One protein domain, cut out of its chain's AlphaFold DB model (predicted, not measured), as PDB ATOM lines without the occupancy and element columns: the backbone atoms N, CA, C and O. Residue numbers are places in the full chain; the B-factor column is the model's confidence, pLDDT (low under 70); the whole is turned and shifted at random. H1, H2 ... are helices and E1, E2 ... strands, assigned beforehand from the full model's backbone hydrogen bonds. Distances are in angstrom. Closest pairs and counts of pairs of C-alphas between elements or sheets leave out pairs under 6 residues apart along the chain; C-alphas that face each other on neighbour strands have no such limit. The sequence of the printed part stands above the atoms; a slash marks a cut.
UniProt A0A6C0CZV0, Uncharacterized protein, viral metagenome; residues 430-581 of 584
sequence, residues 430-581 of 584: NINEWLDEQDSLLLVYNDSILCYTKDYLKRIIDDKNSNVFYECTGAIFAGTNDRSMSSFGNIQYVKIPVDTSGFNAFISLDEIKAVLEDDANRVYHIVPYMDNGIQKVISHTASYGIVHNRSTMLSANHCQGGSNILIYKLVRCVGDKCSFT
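AT A GLANCE: This is residues 430 to 581 of the 584 residues of an uncharacterized protein of viral metagenome (UniProt A0A6C0CZV0). What does the whole look like? A long, strongly twisted sheet of nine strands runs along the longest axis in two wings, E1, E2, E6, E8 and E9 towards one end and E3, E4 and E7 towards the other, joined near the middle where E5 pairs with E8. H2 and H5 pack side by side on the sheet, H3 and H6 make a second helix pair on the E3 wing, and the two ends of the long axis hold H1 and the loop with H4. What is it made of? The printed part has 152 residues with six named helices and nine named strands, along the chain H1, E1, E2, H2, H3, E3, H4, E4, E5, H5, E6, E7, H6, E8 and E9; the class is mixed, helices and strands, and neighbour strands pair in both ways, for instance E1 and E2 antiparallel but E1 and E6 parallel. It is compact, with a radius of gyration of the C-alphas of 17.1 A, yet elongated, spanning 61 by 35 by 27 A.

IN THESE COORDINATES: Where does the first half run? H1 is residues 431 to 437, beginning at C-alpha 431 (230.274, 219.229, 267.708). E1 is 440 to 445, E2 448 to 453, H2 454 to 462 with 12.3 A from first to last C-alpha, H3 464 to 467, E3 468 to 473 and H4 475 to 478. What follows? E4, residues 487 to 497, is 27.4 A long and bends by 69 degrees at residue 490; E5 is 504 to 508, and H5, 509 to 517, is 12.4 A long. E6 is 523 to 528, E7 541 to 543 and H6 544 to 548. Where does it finish? E8, residues 565 to 574, is 29.0 A long, and E9, 577 to 580, ends at C-alpha 580 (224.025, 221.264, 246.790).

HOW THE PARTS SIT: How is the first wing paired? E1 and E2 form an antiparallel hairpin, N 443 to O 450 being 2.8 A, and on the other side of E1 lies E6, parallel, with N 524 to O 442 at 2.8 A. E6 and E8 are antiparallel, N 525 to O 571 being 2.8 A, and the hairpin E8 and E9 has N 572 to O 579 at 2.9 A. How does the sheet go on? The pairing of E8 is staggered: over its residues 567 to 568 it pairs also with E5, with N 568 and O 506 within hydrogen-bond range at 2.9 A. The hairpin E4 and E5 has N 494 to O 507 at 2.8 A; E3 is antiparallel to E4, N 469 to O 493 at 2.8 A, and to E7, N 470 to O 542 at 2.7 A. Where are the helices? H1, H2, H3, H5 and H6 are on the sheet, and H4 is not on it; H3, H5 and H6 lie on the same face. H2 and H5 touch at a shallow tilt of 29 degrees, opposite ways, closest at the C-alphas of Lys 454 and Leu 516, 6.1 A; H3 and H6 touch, closest at those of Asn 465 and Gly 545, 4.6 A. What do the helix backbones show? In H1, H2, H5 and H6 every O i to N i+4 pair is within hydrogen-bond range; H3 and H4 are too short for such a pair.

THE WHOLE: How far does it reach? The two C-alphas farthest apart are those of Asn 430 and Asn 481, at 61.1 A. Is it cut, and which links are long? The printed part has no cut; the links E6 to E7, of 12 residues, and H6 to E8, of 16, are long. Where is confidence low? The mean pLDDT of the printed part is 81.2, and residues 475 to 487, 501, 550 to 563 and 581 are under 70.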
ATOM      1  N   ASN A 430     233.079 218.224 271.345       83.81
ATOM      2  CA  ASN A 430     233.217 218.093 269.900       83.81
ATOM      3  C   ASN A 430     231.823 218.087 269.254       83.81
ATOM      4  O   ASN A 430     230.984 217.242 269.563       83.81
ATOM      5  N   ILE A 431     231.580 219.031 268.346       81.62
ATOM      6  CA  ILE A 431     230.274 219.229 267.708       81.62
ATOM      7  C   ILE A 431     229.772 217.983 266.975       81.62
ATOM      8  O   ILE A 431     228.577 217.715 266.986       81.62
ATOM      9  N   ASN A 432     230.674 217.211 266.369       82.94
ATOM     10  CA  ASN A 432     230.294 216.009 265.635       82.94
ATOM     11  C   ASN A 432     229.827 214.912 266.594       82.94
ATOM     12  O   ASN A 432     228.776 214.327 266.367       82.94
ATOM     13  N   GLU A 433     230.545 214.713 267.706       85.81
ATOM     14  CA  GLU A 433     230.155 213.750 268.744       85.81
ATOM     15  C   GLU A 433     228.783 214.104 269.326       85.81
ATOM     16  O   GLU A 433     227.923 213.238 269.440       85.81
ATOM     17  N   TRP A 434     228.530 215.388 269.608       86.12
ATOM     18  CA  TRP A 434     227.222 215.831 270.097       86.12
ATOM     19  C   TRP A 434     226.097 215.600 269.075       86.12
ATOM     20  O   TRP A 434     225.010 215.150 269.437       86.12
ATOM     21  N   LEU A 435     226.338 215.905 267.793       87.31
ATOM     22  CA  LEU A 435     225.343 215.696 266.734       87.31
ATOM     23  C   LEU A 435     225.015 214.214 266.541       87.31
ATOM     24  O   LEU A 435     223.849 213.886 266.312       87.31
ATOM     25  N   ASP A 436     226.013 213.341 266.677       87.38
ATOM     26  CA  ASP A 436     225.840 211.892 266.610       87.38
ATOM     27  C   ASP A 436     225.081 211.357 267.831       87.38
ATOM     28  O   ASP A 436     224.115 210.609 267.674       87.38
ATOM     29  N   GLU A 437     225.440 211.794 269.042       88.12
ATOM     30  CA  GLU A 437     224.756 211.407 270.285       88.12
ATOM     31  C   GLU A 437     223.269 211.790 270.288       88.12
ATOM     32  O   GLU A 437     222.438 211.060 270.833       88.12
ATOM     33  N   GLN A 438     222.926 212.938 269.699       87.62
ATOM     34  CA  GLN A 438     221.565 213.482 269.704       87.62
ATOM     35  C   GLN A 438     220.762 213.172 268.431       87.62
ATOM     36  O   GLN A 438     219.656 213.703 268.287       87.62
ATOM     37  N   ASP A 439     221.308 212.393 267.488       92.38
ATOM     38  CA  ASP A 439     220.747 212.178 266.138       92.38
ATOM     39  C   ASP A 439     220.201 213.485 265.524       92.38
ATOM     40  O   ASP A 439     219.031 213.624 265.133       92.38
ATOM     41  N   SER A 440     221.049 214.513 265.565       91.81
ATOM     42  CA  SER A 440     220.683 215.899 265.294       91.81
ATOM     43  C   SER A 440     221.453 216.479 264.121       91.81
ATOM     44  O   SER A 440     222.575 216.096 263.821       91.81
ATOM     45  N   LEU A 441     220.844 217.450 263.453       92.38
ATOM     46  CA  LEU A 441     221.432 218.214 262.364       92.38
ATOM     47  C   LEU A 441     221.361 219.711 262.661       92.38
ATOM     48  O   LEU A 441     220.417 220.203 263.281       92.38
ATOM     49  N   LEU A 442     222.359 220.438 262.178       91.00
ATOM     50  CA  LEU A 442     222.459 221.883 262.228       91.00
ATOM     51  C   LEU A 442     222.003 222.472 260.906       91.00
ATOM     52  O   LEU A 442     222.575 222.185 259.855       91.00
ATOM     53  N   LEU A 443     220.992 223.329 260.978       91.94
ATOM     54  CA  LEU A 443     220.612 224.205 259.885       91.94
ATOM     55  C   LEU A 443     221.141 225.608 260.174       91.94
ATOM     56  O   LEU A 443     220.765 226.238 261.163       91.94
ATOM     57  N   VAL A 444     222.018 226.095 259.305       90.75
ATOM     58  CA  VAL A 444     222.626 227.421 259.400       90.75
ATOM     59  C   VAL A 444     221.884 228.370 258.469       90.75
ATOM     60  O   VAL A 444     221.836 228.153 257.259       90.75
ATOM     61  N   TYR A 445     221.304 229.433 259.019       91.50
ATOM     62  CA  TYR A 445     220.637 230.478 258.247       91.50
ATOM     63  C   TYR A 445     221.128 231.850 258.693       91.50
ATOM     64  O   TYR A 445     220.912 232.248 259.838       91.50
ATOM     65  N   ASN A 446     221.765 232.589 257.781       88.44
ATOM     66  CA  ASN A 446     222.533 233.790 258.121       88.44
ATOM     67  C   ASN A 446     223.507 233.474 259.276       88.44
ATOM     68  O   ASN A 446     224.281 232.527 259.167       88.44
ATOM     69  N   ASP A 447     223.415 234.207 260.386       84.06
ATOM     70  CA  ASP A 447     224.240 234.009 261.584       84.06
ATOM     71  C   ASP A 447     223.558 233.120 262.646       84.06
ATOM     72  O   ASP A 447     224.036 233.003 263.772       84.06
ATOM     73  N   SER A 448     222.406 232.522 262.324       83.75
ATOM     74  CA  SER A 448     221.646 231.666 263.242       83.75
ATOM     75  C   SER A 448     221.946 230.189 263.001       83.75
ATOM     76  O   SER A 448     221.917 229.719 261.862       83.75
ATOM     77  N   ILE A 449     222.176 229.452 264.090       87.50
ATOM     78  CA  ILE A 449     222.373 227.998 264.081       87.50
ATOM     79  C   ILE A 449     221.180 227.334 264.766       87.50
ATOM     80  O   ILE A 449     220.892 227.589 265.942       87.50
ATOM     81  N   LEU A 450     220.491 226.476 264.023       88.62
ATOM     82  CA  LEU A 450     219.289 225.769 264.451       88.62
ATOM     83  C   LEU A 450     219.611 224.286 264.594       88.62
ATOM     84  O   LEU A 450     220.087 223.697 263.628       88.62
ATOM     85  N   CYS A 451     219.320 223.673 265.740       89.50
ATOM     86  CA  CYS A 451     219.397 222.217 265.853       89.50
ATOM     87  C   CYS A 451     218.037 221.586 265.624       89.50
ATOM     88  O   CYS A 451     217.042 221.970 266.241       89.50
ATOM     89  N   TYR A 452     218.030 220.556 264.799       91.25
ATOM     90  CA  TYR A 452     216.874 219.721 264.564       91.25
ATOM     91  C   TYR A 452     217.249 218.269 264.792       91.25
ATOM     92  O   TYR A 452     218.168 217.767 264.160       91.25
ATOM     93  N   THR A 453     216.516 217.558 265.641       93.00
ATOM     94  CA  THR A 453     216.624 216.096 265.637       93.00
ATOM     95  C   THR A 453     216.041 215.568 264.327       93.00
ATOM     96  O   THR A 453     215.045 216.112 263.821       93.00
ATOM     97  N   LYS A 454     216.609 214.491 263.774       93.75
ATOM     98  CA  LYS A 454     216.032 213.837 262.588       93.75
ATOM     99  C   LYS A 454     214.568 213.466 262.823       93.75
ATOM    100  O   LYS A 454     213.715 213.685 261.964       93.75
ATOM    101  N   ASP A 455     214.246 212.987 264.021       93.44
ATOM    102  CA  ASP A 455     212.878 212.646 264.414       93.44
ATOM    103  C   ASP A 455     211.921 213.841 264.428       93.44
ATOM    104  O   ASP A 455     210.750 213.705 264.063       93.44
ATOM    105  N   TYR A 456     212.384 215.038 264.792       91.12
ATOM    106  CA  TYR A 456     211.555 216.233 264.680       91.12
ATOM    107  C   TYR A 456     211.240 216.577 263.218       91.12
ATOM    108  O   TYR A 456     210.076 216.827 262.899       91.12
ATOM    109  N   LEU A 457     212.230 216.526 262.320       93.06
ATOM    110  CA  LEU A 457     211.986 216.748 260.890       93.06
ATOM    111  C   LEU A 457     211.037 215.697 260.297       93.06
ATOM    112  O   LEU A 457     210.123 216.061 259.555       93.06
ATOM    113  N   LYS A 458     211.184 214.415 260.669       95.25
ATOM    114  CA  LYS A 458     210.238 213.352 260.281       95.25
ATOM    115  C   LYS A 458     208.813 213.692 260.730       95.25
ATOM    116  O   LYS A 458     207.896 213.639 259.919       95.25
ATOM    117  N   ARG A 459     208.624 214.149 261.977       90.19
ATOM    118  CA  ARG A 459     207.304 214.583 262.481       90.19
ATOM    119  C   ARG A 459     206.723 215.766 261.705       90.19
ATOM    120  O   ARG A 459     205.519 215.775 261.457       90.19
ATOM    121  N   ILE A 460     207.542 216.744 261.308       90.12
ATOM    122  CA  ILE A 460     207.087 217.851 260.449       90.12
ATOM    123  C   ILE A 460     206.570 217.309 259.114       90.12
ATOM    124  O   ILE A 460     205.498 217.719 258.671       90.12
ATOM    125  N   ILE A 461     207.315 216.395 258.487       93.25
ATOM    126  CA  ILE A 461     206.938 215.771 257.212       93.25
ATOM    127  C   ILE A 461     205.655 214.943 257.360       93.25
ATOM    128  O   ILE A 461     204.785 214.998 256.488       93.25
ATOM    129  N   ASP A 462     205.519 214.199 258.458       91.19
ATOM    130  CA  ASP A 462     204.359 213.354 258.735       91.19
ATOM    131  C   ASP A 462     203.091 214.172 259.030       91.19
ATOM    132  O   ASP A 462     201.993 213.764 258.634       91.19
ATOM    133  N   ASP A 463     203.217 215.366 259.623       87.00
ATOM    134  CA  ASP A 463     202.128 216.349 259.718       87.00
ATOM    135  C   ASP A 463     201.919 217.104 258.392       87.00
ATOM    136  O   ASP A 463     202.030 218.332 258.269       87.00
ATOM    137  N   LYS A 464     201.580 216.329 257.360       85.06
ATOM    138  CA  LYS A 464     201.440 216.801 255.981       85.06
ATOM    139  C   LYS A 464     200.462 217.967 255.851       85.06
ATOM    140  O   LYS A 464     200.685 218.879 255.063       85.06
ATOM    141  N   ASN A 465     199.368 217.949 256.614       75.25
ATOM    142  CA  ASN A 465     198.297 218.938 256.484       75.25
ATOM    143  C   ASN A 465     198.737 220.351 256.885       75.25
ATOM    144  O   ASN A 465     198.260 221.314 256.280       75.25
ATOM    145  N   SER A 466     199.626 220.463 257.873       78.06
ATOM    146  CA  SER A 466     200.091 221.748 258.401       78.06
ATOM    147  C   SER A 466     201.378 222.226 257.728       78.06
ATOM    148  O   SER A 466     201.587 223.436 257.609       78.06
ATOM    149  N   ASN A 467     202.224 221.291 257.281       89.19
ATOM    150  CA  ASN A 467     203.610 221.600 256.927       89.19
ATOM    151  C   ASN A 467     203.996 221.295 255.479       89.19
ATOM    152  O   ASN A 467     205.046 221.762 255.048       89.19
ATOM    153  N   VAL A 468     203.181 220.559 254.717       92.06
ATOM    154  CA  VAL A 468     203.496 220.208 253.325       92.06
ATOM    155  C   VAL A 468     202.609 220.988 252.362       92.06
ATOM    156  O   VAL A 468     201.380 220.982 252.465       92.06
ATOM    157  N   PHE A 469     203.245 221.646 251.396       91.19
ATOM    158  CA  PHE A 469     202.615 222.526 250.421       91.19
ATOM    159  C   PHE A 469     202.975 222.112 248.993       91.19
ATOM    160  O   PHE A 469     204.064 221.619 248.726       91.19
ATOM    161  N   TYR A 470     202.057 222.352 248.069       90.75
ATOM    162  CA  TYR A 470     202.200 222.141 246.636       90.75
ATOM    163  C   TYR A 470     202.215 223.485 245.930       90.75
ATOM    164  O   TYR A 470     201.470 224.393 246.302       90.75
ATOM    165  N   GLU A 471     203.014 223.595 244.876       89.50
ATOM    166  CA  GLU A 471     202.885 224.679 243.907       89.50
ATOM    167  C   GLU A 471     201.619 224.475 243.077       89.50
ATOM    168  O   GLU A 471     201.377 223.392 242.550       89.50
ATOM    169  N   CYS A 472     200.796 225.505 242.939       84.12
ATOM    170  CA  CYS A 472     199.658 225.444 242.038       84.12
ATOM    171  C   CYS A 472     200.082 225.897 240.640       84.12
ATOM    172  O   CYS A 472     200.506 227.036 240.459       84.12
ATOM    173  N   THR A 473     199.932 225.023 239.644       79.38
ATOM    174  CA  THR A 473     200.255 225.319 238.239       79.38
ATOM    175  C   THR A 473     198.967 225.352 237.401       79.38
ATOM    176  O   THR A 473     198.000 224.654 237.708       79.38
ATOM    177  N   GLY A 474     198.898 226.197 236.364       70.00
ATOM    178  CA  GLY A 474     197.762 226.240 235.422       70.00
ATOM    179  C   GLY A 474     197.105 227.615 235.215       70.00
ATOM    180  O   GLY A 474     197.391 228.578 235.917       70.00
ATOM    181  N   ALA A 475     196.218 227.715 234.216       50.28
ATOM    182  CA  ALA A 475     195.652 228.978 233.706       50.28
ATOM    183  C   ALA A 475     194.450 229.543 234.500       50.28
ATOM    184  O   ALA A 475     193.976 230.644 234.220       50.28
ATOM    185  N   ILE A 476     193.950 228.814 235.500       53.72
ATOM    186  CA  ILE A 476     192.671 229.103 236.189       53.72
ATOM    187  C   ILE A 476     192.765 230.351 237.086       53.72
ATOM    188  O   ILE A 476     191.761 230.922 237.507       53.72
ATOM    189  N   PHE A 477     193.976 230.840 237.343       52.78
ATOM    190  CA  PHE A 477     194.216 231.983 238.225       52.78
ATOM    191  C   PHE A 477     193.870 233.342 237.588       52.78
ATOM    192  O   PHE A 477     193.903 234.363 238.273       52.78
ATOM    193  N   ALA A 478     193.473 233.363 236.306       43.47
ATOM    194  CA  ALA A 478     193.113 234.573 235.557       43.47
ATOM    195  C   ALA A 478     191.602 234.905 235.533       43.47
ATOM    196  O   ALA A 478     191.181 235.788 234.787       43.47
ATOM    197  N   GLY A 479     190.765 234.236 236.336       47.72
ATOM    198  CA  GLY A 479     189.330 234.558 236.426       47.72
ATOM    199  C   GLY A 479     188.494 234.090 235.229       47.72
ATOM    200  O   GLY A 479     187.394 234.596 235.005       47.72
ATOM    201  N   THR A 480     188.994 233.128 234.456       43.16
ATOM    202  CA  THR A 480     188.218 232.457 233.414       43.16
ATOM    203  C   THR A 480     187.354 231.367 234.055       43.16
ATOM    204  O   THR A 480     187.815 230.601 234.893       43.16
ATOM    205  N   ASN A 481     186.077 231.289 233.674       46.12
ATOM    206  CA  ASN A 481     185.112 230.295 234.180       46.12
ATOM    207  C   ASN A 481     185.408 228.851 233.722       46.12
ATOM    208  O   ASN A 481     184.519 227.996 233.749       46.12
ATOM    209  N   ASP A 482     186.624 228.581 233.259       44.91
ATOM    210  CA  ASP A 482     187.004 227.280 232.746       44.91
ATOM    211  C   ASP A 482     187.401 226.376 233.918       44.91
ATOM    212  O   ASP A 482     188.398 226.602 234.601       44.91
ATOM    213  N   ARG A 483     186.561 225.373 234.191       47.38
ATOM    214  CA  ARG A 483     186.723 224.405 235.287       47.38
ATOM    215  C   ARG A 483     187.720 223.291 234.953       47.38
ATOM    216  O   ARG A 483     187.698 222.258 235.626       47.38
ATOM    217  N   SER A 484     188.548 223.443 233.918       50.38
ATOM    218  CA  SER A 484     189.675 222.525 233.725       50.38
ATOM    219  C   SER A 484     190.488 222.498 235.024       50.38
ATOM    220  O   SER A 484     190.704 223.534 235.634       50.38
ATOM    221  N   MET A 485     190.784 221.307 235.554       51.41
ATOM    222  CA  MET A 485     191.328 221.153 236.908       51.41
ATOM    223  C   MET A 485     192.683 221.852 237.037       51.41
ATOM    224  O   MET A 485     193.548 221.688 236.180       51.41
ATOM    225  N   SER A 486     192.892 222.587 238.130       57.53
ATOM    226  CA  SER A 486     194.221 223.075 238.501       57.53
ATOM    227  C   SER A 486     195.146 221.873 238.635       57.53
ATOM    228  O   SER A 486     194.857 220.970 239.424       57.53
ATOM    229  N   SER A 487     196.239 221.845 237.874       64.44
ATOM    230  CA  SER A 487     197.284 220.854 238.089       64.44
ATOM    231  C   SER A 487     198.107 221.299 239.290       64.44
ATOM    232  O   SER A 487     198.748 222.351 239.290       64.44
ATOM    233  N   PHE A 488     198.092 220.506 240.351       73.00
ATOM    234  CA  PHE A 488     199.077 220.681 241.407       73.00
ATOM    235  C   PHE A 488     200.433 220.262 240.840       73.00
ATOM    236  O   PHE A 488     200.541 219.222 240.189       73.00
ATOM    237  N   GLY A 489     201.444 221.106 241.019       76.00
ATOM    238  CA  GLY A 489     202.815 220.759 240.688       76.00
ATOM    239  C   GLY A 489     203.229 219.515 241.468       76.00
ATOM    240  O   GLY A 489     202.777 219.293 242.590       76.00
ATOM    241  N   ASN A 490     204.100 218.699 240.881       84.81
ATOM    242  CA  ASN A 490     204.554 217.461 241.522       84.81
ATOM    243  C   ASN A 490     205.495 217.717 242.711       84.81
ATOM    244  O   ASN A 490     205.724 216.816 243.514       84.81
ATOM    245  N   ILE A 491     206.029 218.935 242.826       92.12
ATOM    246  CA  ILE A 491     206.995 219.300 243.859       92.12
ATOM    247  C   ILE A 491     206.257 219.673 245.143       92.12
ATOM    248  O   ILE A 491     205.411 220.572 245.162       92.12
ATOM    249  N   GLN A 492     206.619 218.976 246.216       94.38
ATOM    250  CA  GLN A 492     206.180 219.253 247.577       94.38
ATOM    251  C   GLN A 492     207.231 220.100 248.283       94.38
ATOM    252  O   GLN A 492     208.423 219.836 248.160       94.38
ATOM    253  N   TYR A 493     206.782 221.087 249.049       95.56
ATOM    254  CA  TYR A 493     207.625 221.937 249.876       95.56
ATOM    255  C   TYR A 493     207.233 221.767 251.338       95.56
ATOM    256  O   TYR A 493     206.050 221.815 251.679       95.56
ATOM    257  N   VAL A 494     208.225 221.571 252.195       96.06
ATOM    258  CA  VAL A 494     208.083 221.444 253.640       96.06
ATOM    259  C   VAL A 494     208.376 222.796 254.277       96.06
ATOM    260  O   VAL A 494     209.387 223.432 253.977       96.06
ATOM    261  N   LYS A 495     207.477 223.238 255.150       94.50
ATOM    262  CA  LYS A 495     207.636 224.438 255.967       94.50
ATOM    263  C   LYS A 495     208.527 224.121 257.170       94.50
ATOM    264  O   LYS A 495     208.106 223.400 258.071       94.50
ATOM    265  N   ILE A 496     209.726 224.693 257.192       93.75
ATOM    266  CA  ILE A 496     210.696 224.572 258.284       93.75
ATOM    267  C   ILE A 496     210.790 225.921 259.008       93.75
ATOM    268  O   ILE A 496     211.113 226.919 258.361       93.75
ATOM    269  N   PRO A 497     210.501 226.001 260.318       89.81
ATOM    270  CA  PRO A 497     210.761 227.207 261.102       89.81
ATOM    271  C   PRO A 497     212.254 227.548 261.079       89.81
ATOM    272  O   PRO A 497     213.097 226.658 261.101       89.81
ATOM    273  N   VAL A 498     212.612 228.824 261.006       85.88
ATOM    274  CA  VAL A 498     214.029 229.225 260.919       85.88
ATOM    275  C   VAL A 498     214.428 230.156 262.054       85.88
ATOM    276  O   VAL A 498     215.601 230.263 262.377       85.88
ATOM    277  N   ASP A 499     213.473 230.814 262.703       80.31
ATOM    278  CA  ASP A 499     213.745 231.631 263.880       80.31
ATOM    279  C   ASP A 499     212.493 231.812 264.760       80.31
ATOM    280  O   ASP A 499     211.375 231.404 264.429       80.31
ATOM    281  N   THR A 500     212.680 232.498 265.888       70.38
ATOM    282  CA  THR A 500     211.608 232.905 266.811       70.38
ATOM    283  C   THR A 500     210.698 233.995 266.244       70.38
ATOM    284  O   THR A 500     209.661 234.298 266.832       70.38
ATOM    285  N   SER A 501     211.053 234.607 265.108       69.88
ATOM    286  CA  SER A 501     210.225 235.622 264.457       69.88
ATOM    287  C   SER A 501     208.973 235.043 263.808       69.88
ATOM    288  O   SER A 501     208.059 235.797 263.471       69.88
ATOM    289  N   GLY A 502     208.937 233.717 263.649       74.25
ATOM    290  CA  GLY A 502     207.949 233.027 262.838       74.25
ATOM    291  C   GLY A 502     208.339 232.983 261.361       74.25
ATOM    292  O   GLY A 502     207.491 232.643 260.533       74.25
ATOM    293  N   PHE A 503     209.588 233.308 261.014       82.19
ATOM    294  CA  PHE A 503     210.098 233.125 259.663       82.19
ATOM    295  C   PHE A 503     210.230 231.624 259.363       82.19
ATOM    296  O   PHE A 503     210.677 230.836 260.198       82.19
ATOM    297  N   ASN A 504     209.790 231.218 258.169       91.00
ATOM    298  CA  ASN A 504     209.815 229.825 257.736       91.00
ATOM    299  C   ASN A 504     210.500 229.716 256.375       91.00
ATOM    300  O   ASN A 504     210.136 230.435 255.441       91.00
ATOM    301  N   ALA A 505     211.422 228.769 256.253       94.06
ATOM    302  CA  ALA A 505     211.965 228.336 254.982       94.06
ATOM    303  C   ALA A 505     211.054 227.262 254.386       94.06
ATOM    304  O   ALA A 505     210.680 226.299 255.056       94.06
ATOM    305  N   PHE A 506     210.706 227.422 253.113       95.88
ATOM    306  CA  PHE A 506     210.020 226.395 252.339       95.88
ATOM    307  C   PHE A 506     211.056 225.679 251.479       95.88
ATOM    308  O   PHE A 506     211.592 226.263 250.536       95.88
ATOM    309  N   ILE A 507     211.352 224.433 251.835       96.81
ATOM    310  CA  ILE A 507     212.397 223.602 251.217       96.81
ATOM    311  C   ILE A 507     211.719 222.414 250.540       96.81
ATOM    312  O   ILE A 507     210.682 221.954 251.015       96.81
ATOM    313  N   SER A 508     212.243 221.927 249.415       96.62
ATOM    314  CA  SER A 508     211.623 220.777 248.747       96.62
ATOM    315  C   SER A 508     211.642 219.532 249.649       96.62
ATOM    316  O   SER A 508     212.600 219.295 250.382       96.62
ATOM    317  N   LEU A 509     210.573 218.731 249.616       96.25
ATOM    318  CA  LEU A 509     210.479 217.509 250.424       96.25
ATOM    319  C   LEU A 509     211.613 216.529 250.108       96.25
ATOM    320  O   LEU A 509     212.107 215.867 251.017       96.25
ATOM    321  N   ASP A 510     212.022 216.449 248.844       95.94
ATOM    322  CA  ASP A 510     213.096 215.560 248.411       95.94
ATOM    323  C   ASP A 510     214.445 215.980 249.018       95.94
ATOM    324  O   ASP A 510     215.177 215.125 249.505       95.94
ATOM    325  N   GLU A 511     214.731 217.286 249.111       95.81
ATOM    326  CA  GLU A 511     215.932 217.784 249.804       95.81
ATOM    327  C   GLU A 511     215.903 217.467 251.307       95.81
ATOM    328  O   GLU A 511     216.915 217.045 251.862       95.81
ATOM    329  N   ILE A 512     214.751 217.610 251.979       95.75
ATOM    330  CA  ILE A 512     214.641 217.250 253.405       95.75
ATOM    331  C   ILE A 512     214.860 215.746 253.614       95.75
ATOM    332  O   ILE A 512     215.521 215.351 254.571       95.75
ATOM    333  N   LYS A 513     214.327 214.897 252.727       95.69
ATOM    334  CA  LYS A 513     214.552 213.446 252.792       95.69
ATOM    335  C   LYS A 513     216.017 213.083 252.577       95.69
ATOM    336  O   LYS A 513     216.536 212.296 253.355       95.69
ATOM    337  N   ALA A 514     216.683 213.709 251.606       94.94
ATOM    338  CA  ALA A 514     218.110 213.501 251.373       94.94
ATOM    339  C   ALA A 514     218.938 213.826 252.628       94.94
ATOM    340  O   ALA A 514     219.811 213.057 253.006       94.94
ATOM    341  N   VAL A 515     218.610 214.913 253.334       93.88
ATOM    342  CA  VAL A 515     219.257 215.265 254.611       93.88
ATOM    343  C   VAL A 515     218.970 214.254 255.726       93.88
ATOM    344  O   VAL A 515     219.836 213.979 256.552       93.88
ATOM    345  N   LEU A 516     217.766 213.682 255.772       94.56
ATOM    346  CA  LEU A 516     217.430 212.646 256.753       94.56
ATOM    347  C   LEU A 516     218.169 211.324 256.501       94.56
ATOM    348  O   LEU A 516     218.458 210.610 257.463       94.56
ATOM    349  N   GLU A 517     218.466 211.012 255.240       94.56
ATOM    350  CA  GLU A 517     219.173 209.801 254.802       94.56
ATOM    351  C   GLU A 517     220.705 209.958 254.819       94.56
ATOM    352  O   GLU A 517     221.429 208.967 254.842       94.56
ATOM    353  N   ASP A 518     221.213 211.190 254.843       91.81
ATOM    354  CA  ASP A 518     222.644 211.477 254.904       91.81
ATOM    355  C   ASP A 518     223.163 211.296 256.336       91.81
ATOM    356  O   ASP A 518     222.959 212.130 257.217       91.81
ATOM    357  N   ASP A 519     223.811 210.163 256.605       88.69
ATOM    358  CA  ASP A 519     224.457 209.897 257.894       88.69
ATOM    359  C   ASP A 519     225.864 210.476 258.013       88.69
ATOM    360  O   ASP A 519     226.345 210.694 259.120       88.69
ATOM    361  N   ALA A 520     226.498 210.797 256.887       87.94
ATOM    362  CA  ALA A 520     227.851 211.336 256.878       87.94
ATOM    363  C   ALA A 520     227.888 212.838 257.191       87.94
ATOM    364  O   ALA A 520     228.956 213.370 257.492       87.94
ATOM    365  N   ASN A 521     226.754 213.541 257.077       86.94
ATOM    366  CA  ASN A 521     226.688 214.979 257.299       86.94
ATOM    367  C   ASN A 521     225.554 215.362 258.226       86.94
ATOM    368  O   ASN A 521     224.458 214.806 258.230       86.94
ATOM    369  N   ARG A 522     225.859 216.368 259.032       88.94
ATOM    370  CA  ARG A 522     224.972 216.870 260.072       88.94
ATOM    371  C   ARG A 522     224.885 218.393 260.037       88.94
ATOM    372  O   ARG A 522     224.255 218.968 260.907       88.94
ATOM    373  N   VAL A 523     225.494 219.066 259.056       90.94
ATOM    374  CA  VAL A 523     225.516 220.535 258.957       90.94
ATOM    375  C   VAL A 523     225.125 220.976 257.552       90.94
ATOM    376  O   VAL A 523     225.788 220.638 256.569       90.94
ATOM    377  N   TYR A 524     224.055 221.762 257.466       94.44
ATOM    378  CA  TYR A 524     223.506 222.271 256.216       94.44
ATOM    379  C   TYR A 524     223.214 223.761 256.327       94.44
ATOM    380  O   TYR A 524     222.704 224.241 257.332       94.44
ATOM    381  N   HIS A 525     223.483 224.502 255.262       94.25
ATOM    382  CA  HIS A 525     223.115 225.903 255.141       94.25
ATOM    383  C   HIS A 525     221.775 226.031 254.420       94.25
ATOM    384  O   HIS A 525     221.582 225.468 253.342       94.25
ATOM    385  N   ILE A 526     220.865 226.814 254.996       95.75
ATOM    386  CA  ILE A 526     219.633 227.246 254.345       95.75
ATOM    387  C   ILE A 526     219.977 228.463 253.489       95.75
ATOM    388  O   ILE A 526     220.269 229.541 254.009       95.75
ATOM    389  N   VAL A 527     219.913 228.313 252.169       95.88
ATOM    390  CA  VAL A 527     220.201 229.402 251.223       95.88
ATOM    391  C   VAL A 527     218.986 229.711 250.351       95.88
ATOM    392  O   VAL A 527     218.187 228.813 250.072       95.88
ATOM    393  N   PRO A 528     218.805 230.964 249.896       96.50
ATOM    394  CA  PRO A 528     217.774 231.297 248.916       96.50
ATOM    395  C   PRO A 528     217.877 230.409 247.673       96.50
ATOM    396  O   PRO A 528     218.949 230.289 247.077       96.50
ATOM    397  N   TYR A 529     216.765 229.806 247.242       96.12
ATOM    398  CA  TYR A 529     216.761 229.105 245.965       96.12
ATOM    399  C   TYR A 529     216.711 230.127 244.832       96.12
ATOM    400  O   TYR A 529     215.686 230.775 244.644       96.12
ATOM    401  N   MET A 530     217.793 230.273 244.073       95.31
ATOM    402  CA  MET A 530     217.856 231.215 242.955       95.31
ATOM    403  C   MET A 530     217.449 230.541 241.638       95.31
ATOM    404  O   MET A 530     218.005 229.507 241.270       95.31
ATOM    405  N   ASP A 531     216.518 231.155 240.913       92.25
ATOM    406  CA  ASP A 531     216.116 230.811 239.547       92.25
ATOM    407  C   ASP A 531     216.364 232.032 238.648       92.25
ATOM    408  O   ASP A 531     215.803 233.107 238.861       92.25
ATOM    409  N   ASN A 532     217.284 231.905 237.686       94.44
ATOM    410  CA  ASN A 532     217.741 233.005 236.820       94.44
ATOM    411  C   ASN A 532     218.203 234.269 237.579       94.44
ATOM    412  O   ASN A 532     217.944 235.397 237.161       94.44
ATOM    413  N   GLY A 533     218.888 234.088 238.713       94.12
ATOM    414  CA  GLY A 533     219.410 235.193 239.527       94.12
ATOM    415  C   GLY A 533     218.366 235.903 240.395       94.12
ATOM    416  O   GLY A 533     218.705 236.869 241.073       94.12
ATOM    417  N   ILE A 534     217.122 235.414 240.432       93.00
ATOM    418  CA  ILE A 534     216.053 235.906 241.308       93.00
ATOM    419  C   ILE A 534     215.675 234.781 242.271       93.00
ATOM    420  O   ILE A 534     215.605 233.622 241.868       93.00
ATOM    421  N   GLN A 535     215.427 235.088 243.547       96.00
ATOM    422  CA  GLN A 535     214.945 234.062 244.469       96.00
ATOM    423  C   GLN A 535     213.596 233.527 243.981       96.00
ATOM    424  O   GLN A 535     212.667 234.296 243.725       96.00
ATOM    425  N   LYS A 536     213.478 232.203 243.864       94.94
ATOM    426  CA  LYS A 536     212.250 231.536 243.460       94.94
ATOM    427  C   LYS A 536     211.153 231.859 244.470       94.94
ATOM    428  O   LYS A 536     211.278 231.588 245.667       94.94
ATOM    429  N   VAL A 537     210.062 232.414 243.955       92.31
ATOM    430  CA  VAL A 537     208.842 232.704 244.706       92.31
ATOM    431  C   VAL A 537     207.710 231.897 244.102       92.31
ATOM    432  O   VAL A 537     207.454 231.991 242.903       92.31
ATOM    433  N   ILE A 538     206.998 231.144 244.931       88.69
ATOM    434  CA  ILE A 538     205.772 230.475 244.497       88.69
ATOM    435  C   ILE A 538     204.610 231.354 244.912       88.69
ATOM    436  O   ILE A 538     204.390 231.583 246.095       88.69
ATOM    437  N   SER A 539     203.885 231.880 243.930       83.00
ATOM    438  CA  SER A 539     202.815 232.862 244.153       83.00
ATOM    439  C   SER A 539     201.464 232.239 244.524       83.00
ATOM    440  O   SER A 539     200.563 232.940 244.998       83.00
ATOM    441  N   HIS A 540     201.322 230.931 244.293       82.94
ATOM    442  CA  HIS A 540     200.102 230.164 244.515       82.94
ATOM    443  C   HIS A 540     200.466 228.799 245.090       82.94
ATOM    444  O   HIS A 540     201.101 227.985 244.417       82.94
ATOM    445  N   THR A 541     200.044 228.539 246.321       84.25
ATOM    446  CA  THR A 541     200.323 227.278 247.005       84.25
ATOM    447  C   THR A 541     199.048 226.611 247.482       84.25
ATOM    448  O   THR A 541     198.017 227.268 247.663       84.25
ATOM    449  N   ALA A 542     199.122 225.297 247.684       83.50
ATOM    450  CA  ALA A 542     198.090 224.543 248.372       83.50
ATOM    451  C   ALA A 542     198.651 223.580 249.406       83.50
ATOM    452  O   ALA A 542     199.584 222.843 249.123       83.50
ATOM    453  N   SER A 543     198.079 223.558 250.610       84.94
ATOM    454  CA  SER A 543     198.470 222.585 251.638       84.94
ATOM    455  C   SER A 543     198.076 221.164 251.228       84.94
ATOM    456  O   SER A 543     197.042 220.979 250.580       84.94
ATOM    457  N   TYR A 544     198.814 220.153 251.682       85.06
ATOM    458  CA  TYR A 544     198.558 218.739 251.384       85.06
ATOM    459  C   TYR A 544     197.123 218.302 251.655       85.06
ATOM    460  O   TYR A 544     196.522 217.606 250.838       85.06
ATOM    461  N   GLY A 545     196.542 218.775 252.761       78.06
ATOM    462  CA  GLY A 545     195.159 218.476 253.111       78.06
ATOM    463  C   GLY A 545     194.150 218.939 252.063       78.06
ATOM    464  O   GLY A 545     193.129 218.293 251.902       78.06
ATOM    465  N   ILE A 546     194.432 219.999 251.303       74.25
ATOM    466  CA  ILE A 546     193.548 220.450 250.215       74.25
ATOM    467  C   ILE A 546     193.715 219.578 248.977       74.25
ATOM    468  O   ILE A 546     192.736 219.271 248.305       74.25
ATOM    469  N   VAL A 547     194.956 219.205 248.663       78.62
ATOM    470  CA  VAL A 547     195.269 218.447 247.448       78.62
ATOM    471  C   VAL A 547     194.742 217.015 247.539       78.62
ATOM    472  O   VAL A 547     194.150 216.516 246.583       78.62
ATOM    473  N   HIS A 548     194.932 216.356 248.687       78.88
ATOM    474  CA  HIS A 548     194.685 214.914 248.825       78.88
ATOM    475  C   HIS A 548     193.445 214.564 249.629       78.88
ATOM    476  O   HIS A 548     192.728 213.629 249.264       78.88
ATOM    477  N   ASN A 549     193.133 215.315 250.688       71.06
ATOM    478  CA  ASN A 549     191.851 215.123 251.344       71.06
ATOM    479  C   ASN A 549     190.825 215.881 250.511       71.06
ATOM    480  O   ASN A 549     190.705 217.099 250.619       71.06
ATOM    481  N   ARG A 550     190.038 215.142 249.716       55.66
ATOM    482  CA  ARG A 550     188.803 215.602 249.046       55.66
ATOM    483  C   ARG A 550     187.728 216.062 250.049       55.66
ATOM    484  O   ARG A 550     186.536 215.836 249.854       55.66
ATOM    485  N   SER A 551     188.135 216.653 251.164       47.78
ATOM    486  CA  SER A 551     187.257 217.354 252.067       47.78
ATOM    487  C   SER A 551     186.636 218.503 251.284       47.78
ATOM    488  O   SER A 551     187.303 219.228 250.549       47.78
ATOM    489  N   THR A 552     185.337 218.681 251.456       41.47
ATOM    490  CA  THR A 552     184.563 219.792 250.895       41.47
ATOM    491  C   THR A 552     184.980 221.158 251.457       41.47
ATOM    492  O   THR A 552     184.315 222.152 251.172       41.47
ATOM    493  N   MET A 553     186.043 221.202 252.268       39.91
ATOM    494  CA  MET A 553     186.562 222.375 252.948       39.91
ATOM    495  C   MET A 553     187.604 223.070 252.074       39.91
ATOM    496  O   MET A 553     188.754 222.647 251.966       39.91
ATOM    497  N   LEU A 554     187.203 224.193 251.486       42.66
ATOM    498  CA  LEU A 554     188.134 225.137 250.875       42.66
ATOM    499  C   LEU A 554     188.809 225.934 251.997       42.66
ATOM    500  O   LEU A 554     188.314 226.977 252.425       42.66
ATOM    501  N   SER A 555     189.922 225.416 252.514       39.44
ATOM    502  CA  SER A 555     190.815 226.174 253.394       39.44
ATOM    503  C   SER A 555     191.397 227.388 252.642       39.44
ATOM    504  O   SER A 555     191.478 227.393 251.411       39.44
ATOM    505  N   ALA A 556     191.814 228.429 253.373       40.22
ATOM    506  CA  ALA A 556     192.489 229.612 252.818       40.22
ATOM    507  C   ALA A 556     193.754 229.272 251.998       40.22
ATOM    508  O   ALA A 556     194.223 230.096 251.223       40.22
ATOM    509  N   ASN A 557     194.251 228.036 252.098       44.84
ATOM    510  CA  ASN A 557     195.359 227.518 251.306       44.84
ATOM    511  C   ASN A 557     194.914 226.996 249.921       44.84
ATOM    512  O   ASN A 557     195.619 226.206 249.318       44.84
ATOM    513  N   HIS A 558     193.732 227.328 249.397       56.38
ATOM    514  CA  HIS A 558     193.323 226.861 248.065       56.38
ATOM    515  C   HIS A 558     193.892 227.765 246.969       56.38
ATOM    516  O   HIS A 558     193.217 228.715 246.579       56.38
ATOM    517  N   CYS A 559     195.107 227.492 246.475       63.44
ATOM    518  CA  CYS A 559     195.749 228.178 245.340       63.44
ATOM    519  C   CYS A 559     195.393 229.674 245.230       63.44
ATOM    520  O   CYS A 559     194.978 230.159 244.174       63.44
ATOM    521  N   GLN A 560     195.446 230.397 246.353       57.06
ATOM    522  CA  GLN A 560     194.990 231.779 246.400       57.06
ATOM    523  C   GLN A 560     196.144 232.677 245.971       57.06
ATOM    524  O   GLN A 560     197.232 232.627 246.548       57.06
ATOM    525  N   GLY A 561     195.909 233.505 244.953       53.44
ATOM    526  CA  GLY A 561     196.899 234.482 244.516       53.44
ATOM    527  C   GLY A 561     197.230 235.469 245.631       53.44
ATOM    528  O   GLY A 561     196.327 236.087 246.200       53.44
ATOM    529  N   GLY A 562     198.525 235.624 245.908       54.72
ATOM    530  CA  GLY A 562     199.054 236.413 247.027       54.72
ATOM    531  C   GLY A 562     199.774 235.576 248.087       54.72
ATOM    532  O   GLY A 562     200.343 236.142 249.014       54.72
ATOM    533  N   SER A 563     199.805 234.253 247.923       66.75
ATOM    534  CA  SER A 563     200.538 233.320 248.785       66.75
ATOM    535  C   SER A 563     202.015 233.245 248.388       66.75
ATOM    536  O   SER A 563     202.522 232.157 248.153       66.75
ATOM    537  N   ASN A 564     202.687 234.393 248.242       79.81
ATOM    538  CA  ASN A 564     204.090 234.454 247.831       79.81
ATOM    539  C   ASN A 564     204.975 233.800 248.899       79.81
ATOM    540  O   ASN A 564     205.309 234.438 249.897       79.81
ATOM    541  N   ILE A 565     205.350 232.538 248.689       88.12
ATOM    542  CA  ILE A 565     206.317 231.842 249.538       88.12
ATOM    543  C   ILE A 565     207.702 231.916 248.903       88.12
ATOM    544  O   ILE A 565     207.873 231.661 247.710       88.12
ATOM    545  N   LEU A 566     208.688 232.290 249.712       92.94
ATOM    546  CA  LEU A 566     210.093 232.282 249.328       92.94
ATOM    547  C   LEU A 566     210.631 230.858 249.456       92.94
ATOM    548  O   LEU A 566     210.473 230.231 250.505       92.94
ATOM    549  N   ILE A 567     211.254 230.356 248.392       96.19
ATOM    550  CA  ILE A 567     211.820 229.007 248.374       96.19
ATOM    551  C   ILE A 567     213.294 229.055 248.759       96.19
ATOM    552  O   ILE A 567     214.033 229.971 248.378       96.19
ATOM    553  N   TYR A 568     213.702 228.048 249.520       97.25
ATOM    554  CA  TYR A 568     215.060 227.850 250.007       97.25
ATOM    555  C   TYR A 568     215.570 226.475 249.593       97.25
ATOM    556  O   TYR A 568     214.787 225.592 249.239       97.25
ATOM    557  N   LYS A 569     216.891 226.323 249.639       96.69
ATOM    558  CA  LYS A 569     217.592 225.059 249.455       96.69
ATOM    559  C   LYS A 569     218.484 224.753 250.636       96.69
ATOM    560  O   LYS A 569     218.939 225.673 251.319       96.69
ATOM    561  N   LEU A 570     218.769 223.470 250.815       95.69
ATOM    562  CA  LEU A 570     219.823 223.013 251.708       95.69
ATOM    563  C   LEU A 570     221.127 222.808 250.934       95.69
ATOM    564  O   LEU A 570     221.158 222.209 249.858       95.69
ATOM    565  N   VAL A 571     222.212 223.347 251.481       94.12
ATOM    566  CA  VAL A 571     223.566 223.222 250.940       94.12
ATOM    567  C   VAL A 571     224.437 222.579 252.001       94.12
ATOM    568  O   VAL A 571     224.521 223.064 253.124       94.12
ATOM    569  N   ARG A 572     225.095 221.484 251.641       90.12
ATOM    570  CA  ARG A 572     226.086 220.828 252.488       90.12
ATOM    571  C   ARG A 572     227.385 221.624 252.415       90.12
ATOM    572  O   ARG A 572     227.819 221.963 251.315       90.12
ATOM    573  N   CYS A 573     228.025 221.880 253.551       78.75
ATOM    574  CA  CYS A 573     229.352 222.494 253.588       78.75
ATOM    575  C   CYS A 573     230.335 221.583 254.329       78.75
ATOM    576  O   CYS A 573     230.043 221.099 255.418       78.75
ATOM    577  N   VAL A 574     231.495 221.336 253.720       77.75
ATOM    578  CA  VAL A 574     232.606 220.570 254.298       77.75
ATOM    579  C   VAL A 574     233.847 221.459 254.255       77.75
ATOM    580  O   VAL A 574     234.429 221.690 253.191       77.75
ATOM    581  N   GLY A 575     234.231 221.994 255.416       77.00
ATOM    582  CA  GLY A 575     235.223 223.069 255.500       77.00
ATOM    583  C   GLY A 575     234.761 224.302 254.716       77.00
ATOM    584  O   GLY A 575     233.606 224.704 254.815       77.00
ATOM    585  N   ASP A 576     235.640 224.851 253.876       73.12
ATOM    586  CA  ASP A 576     235.352 226.053 253.077       73.12
ATOM    587  C   ASP A 576     234.590 225.759 251.768       73.12
ATOM    588  O   ASP A 576     234.360 226.657 250.954       73.12
ATOM    589  N   LYS A 577     234.239 224.492 251.507       78.06
ATOM    590  CA  LYS A 577     233.569 224.070 250.271       78.06
ATOM    591  C   LYS A 577     232.110 223.739 250.543       78.06
ATOM    592  O   LYS A 577     231.814 222.862 251.346       78.06
ATOM    593  N   CYS A 578     231.217 224.394 249.808       75.94
ATOM    594  CA  CYS A 578     229.779 224.169 249.875       75.94
ATOM    595  C   CYS A 578     229.246 223.624 248.543       75.94
ATOM    596  O   CYS A 578     229.663 224.070 247.473       75.94
ATOM    597  N   SER A 579     228.321 222.673 248.610       78.25
ATOM    598  CA  SER A 579     227.729 221.976 247.462       78.25
ATOM    599  C   SER A 579     226.258 221.648 247.714       78.25
ATOM    600  O   SER A 579     225.864 221.380 248.851       78.25
ATOM    601  N   PHE A 580     225.434 221.641 246.664       73.19
ATOM    602  CA  PHE A 580     224.025 221.264 246.790       73.19
ATOM    603  C   PHE A 580     223.877 219.771 247.099       73.19
ATOM    604  O   PHE A 580     224.697 218.957 246.678       73.19
ATOM    605  N   THR A 581     222.817 219.408 247.824       67.06
ATOM    606  CA  THR A 581     222.564 218.024 248.261       67.06
ATOM    607  C   THR A 581     222.346 217.042 247.109       67.06
ATOM    608  O   THR A 581     222.582 215.859 247.292       67.06
TER     609      THR A 581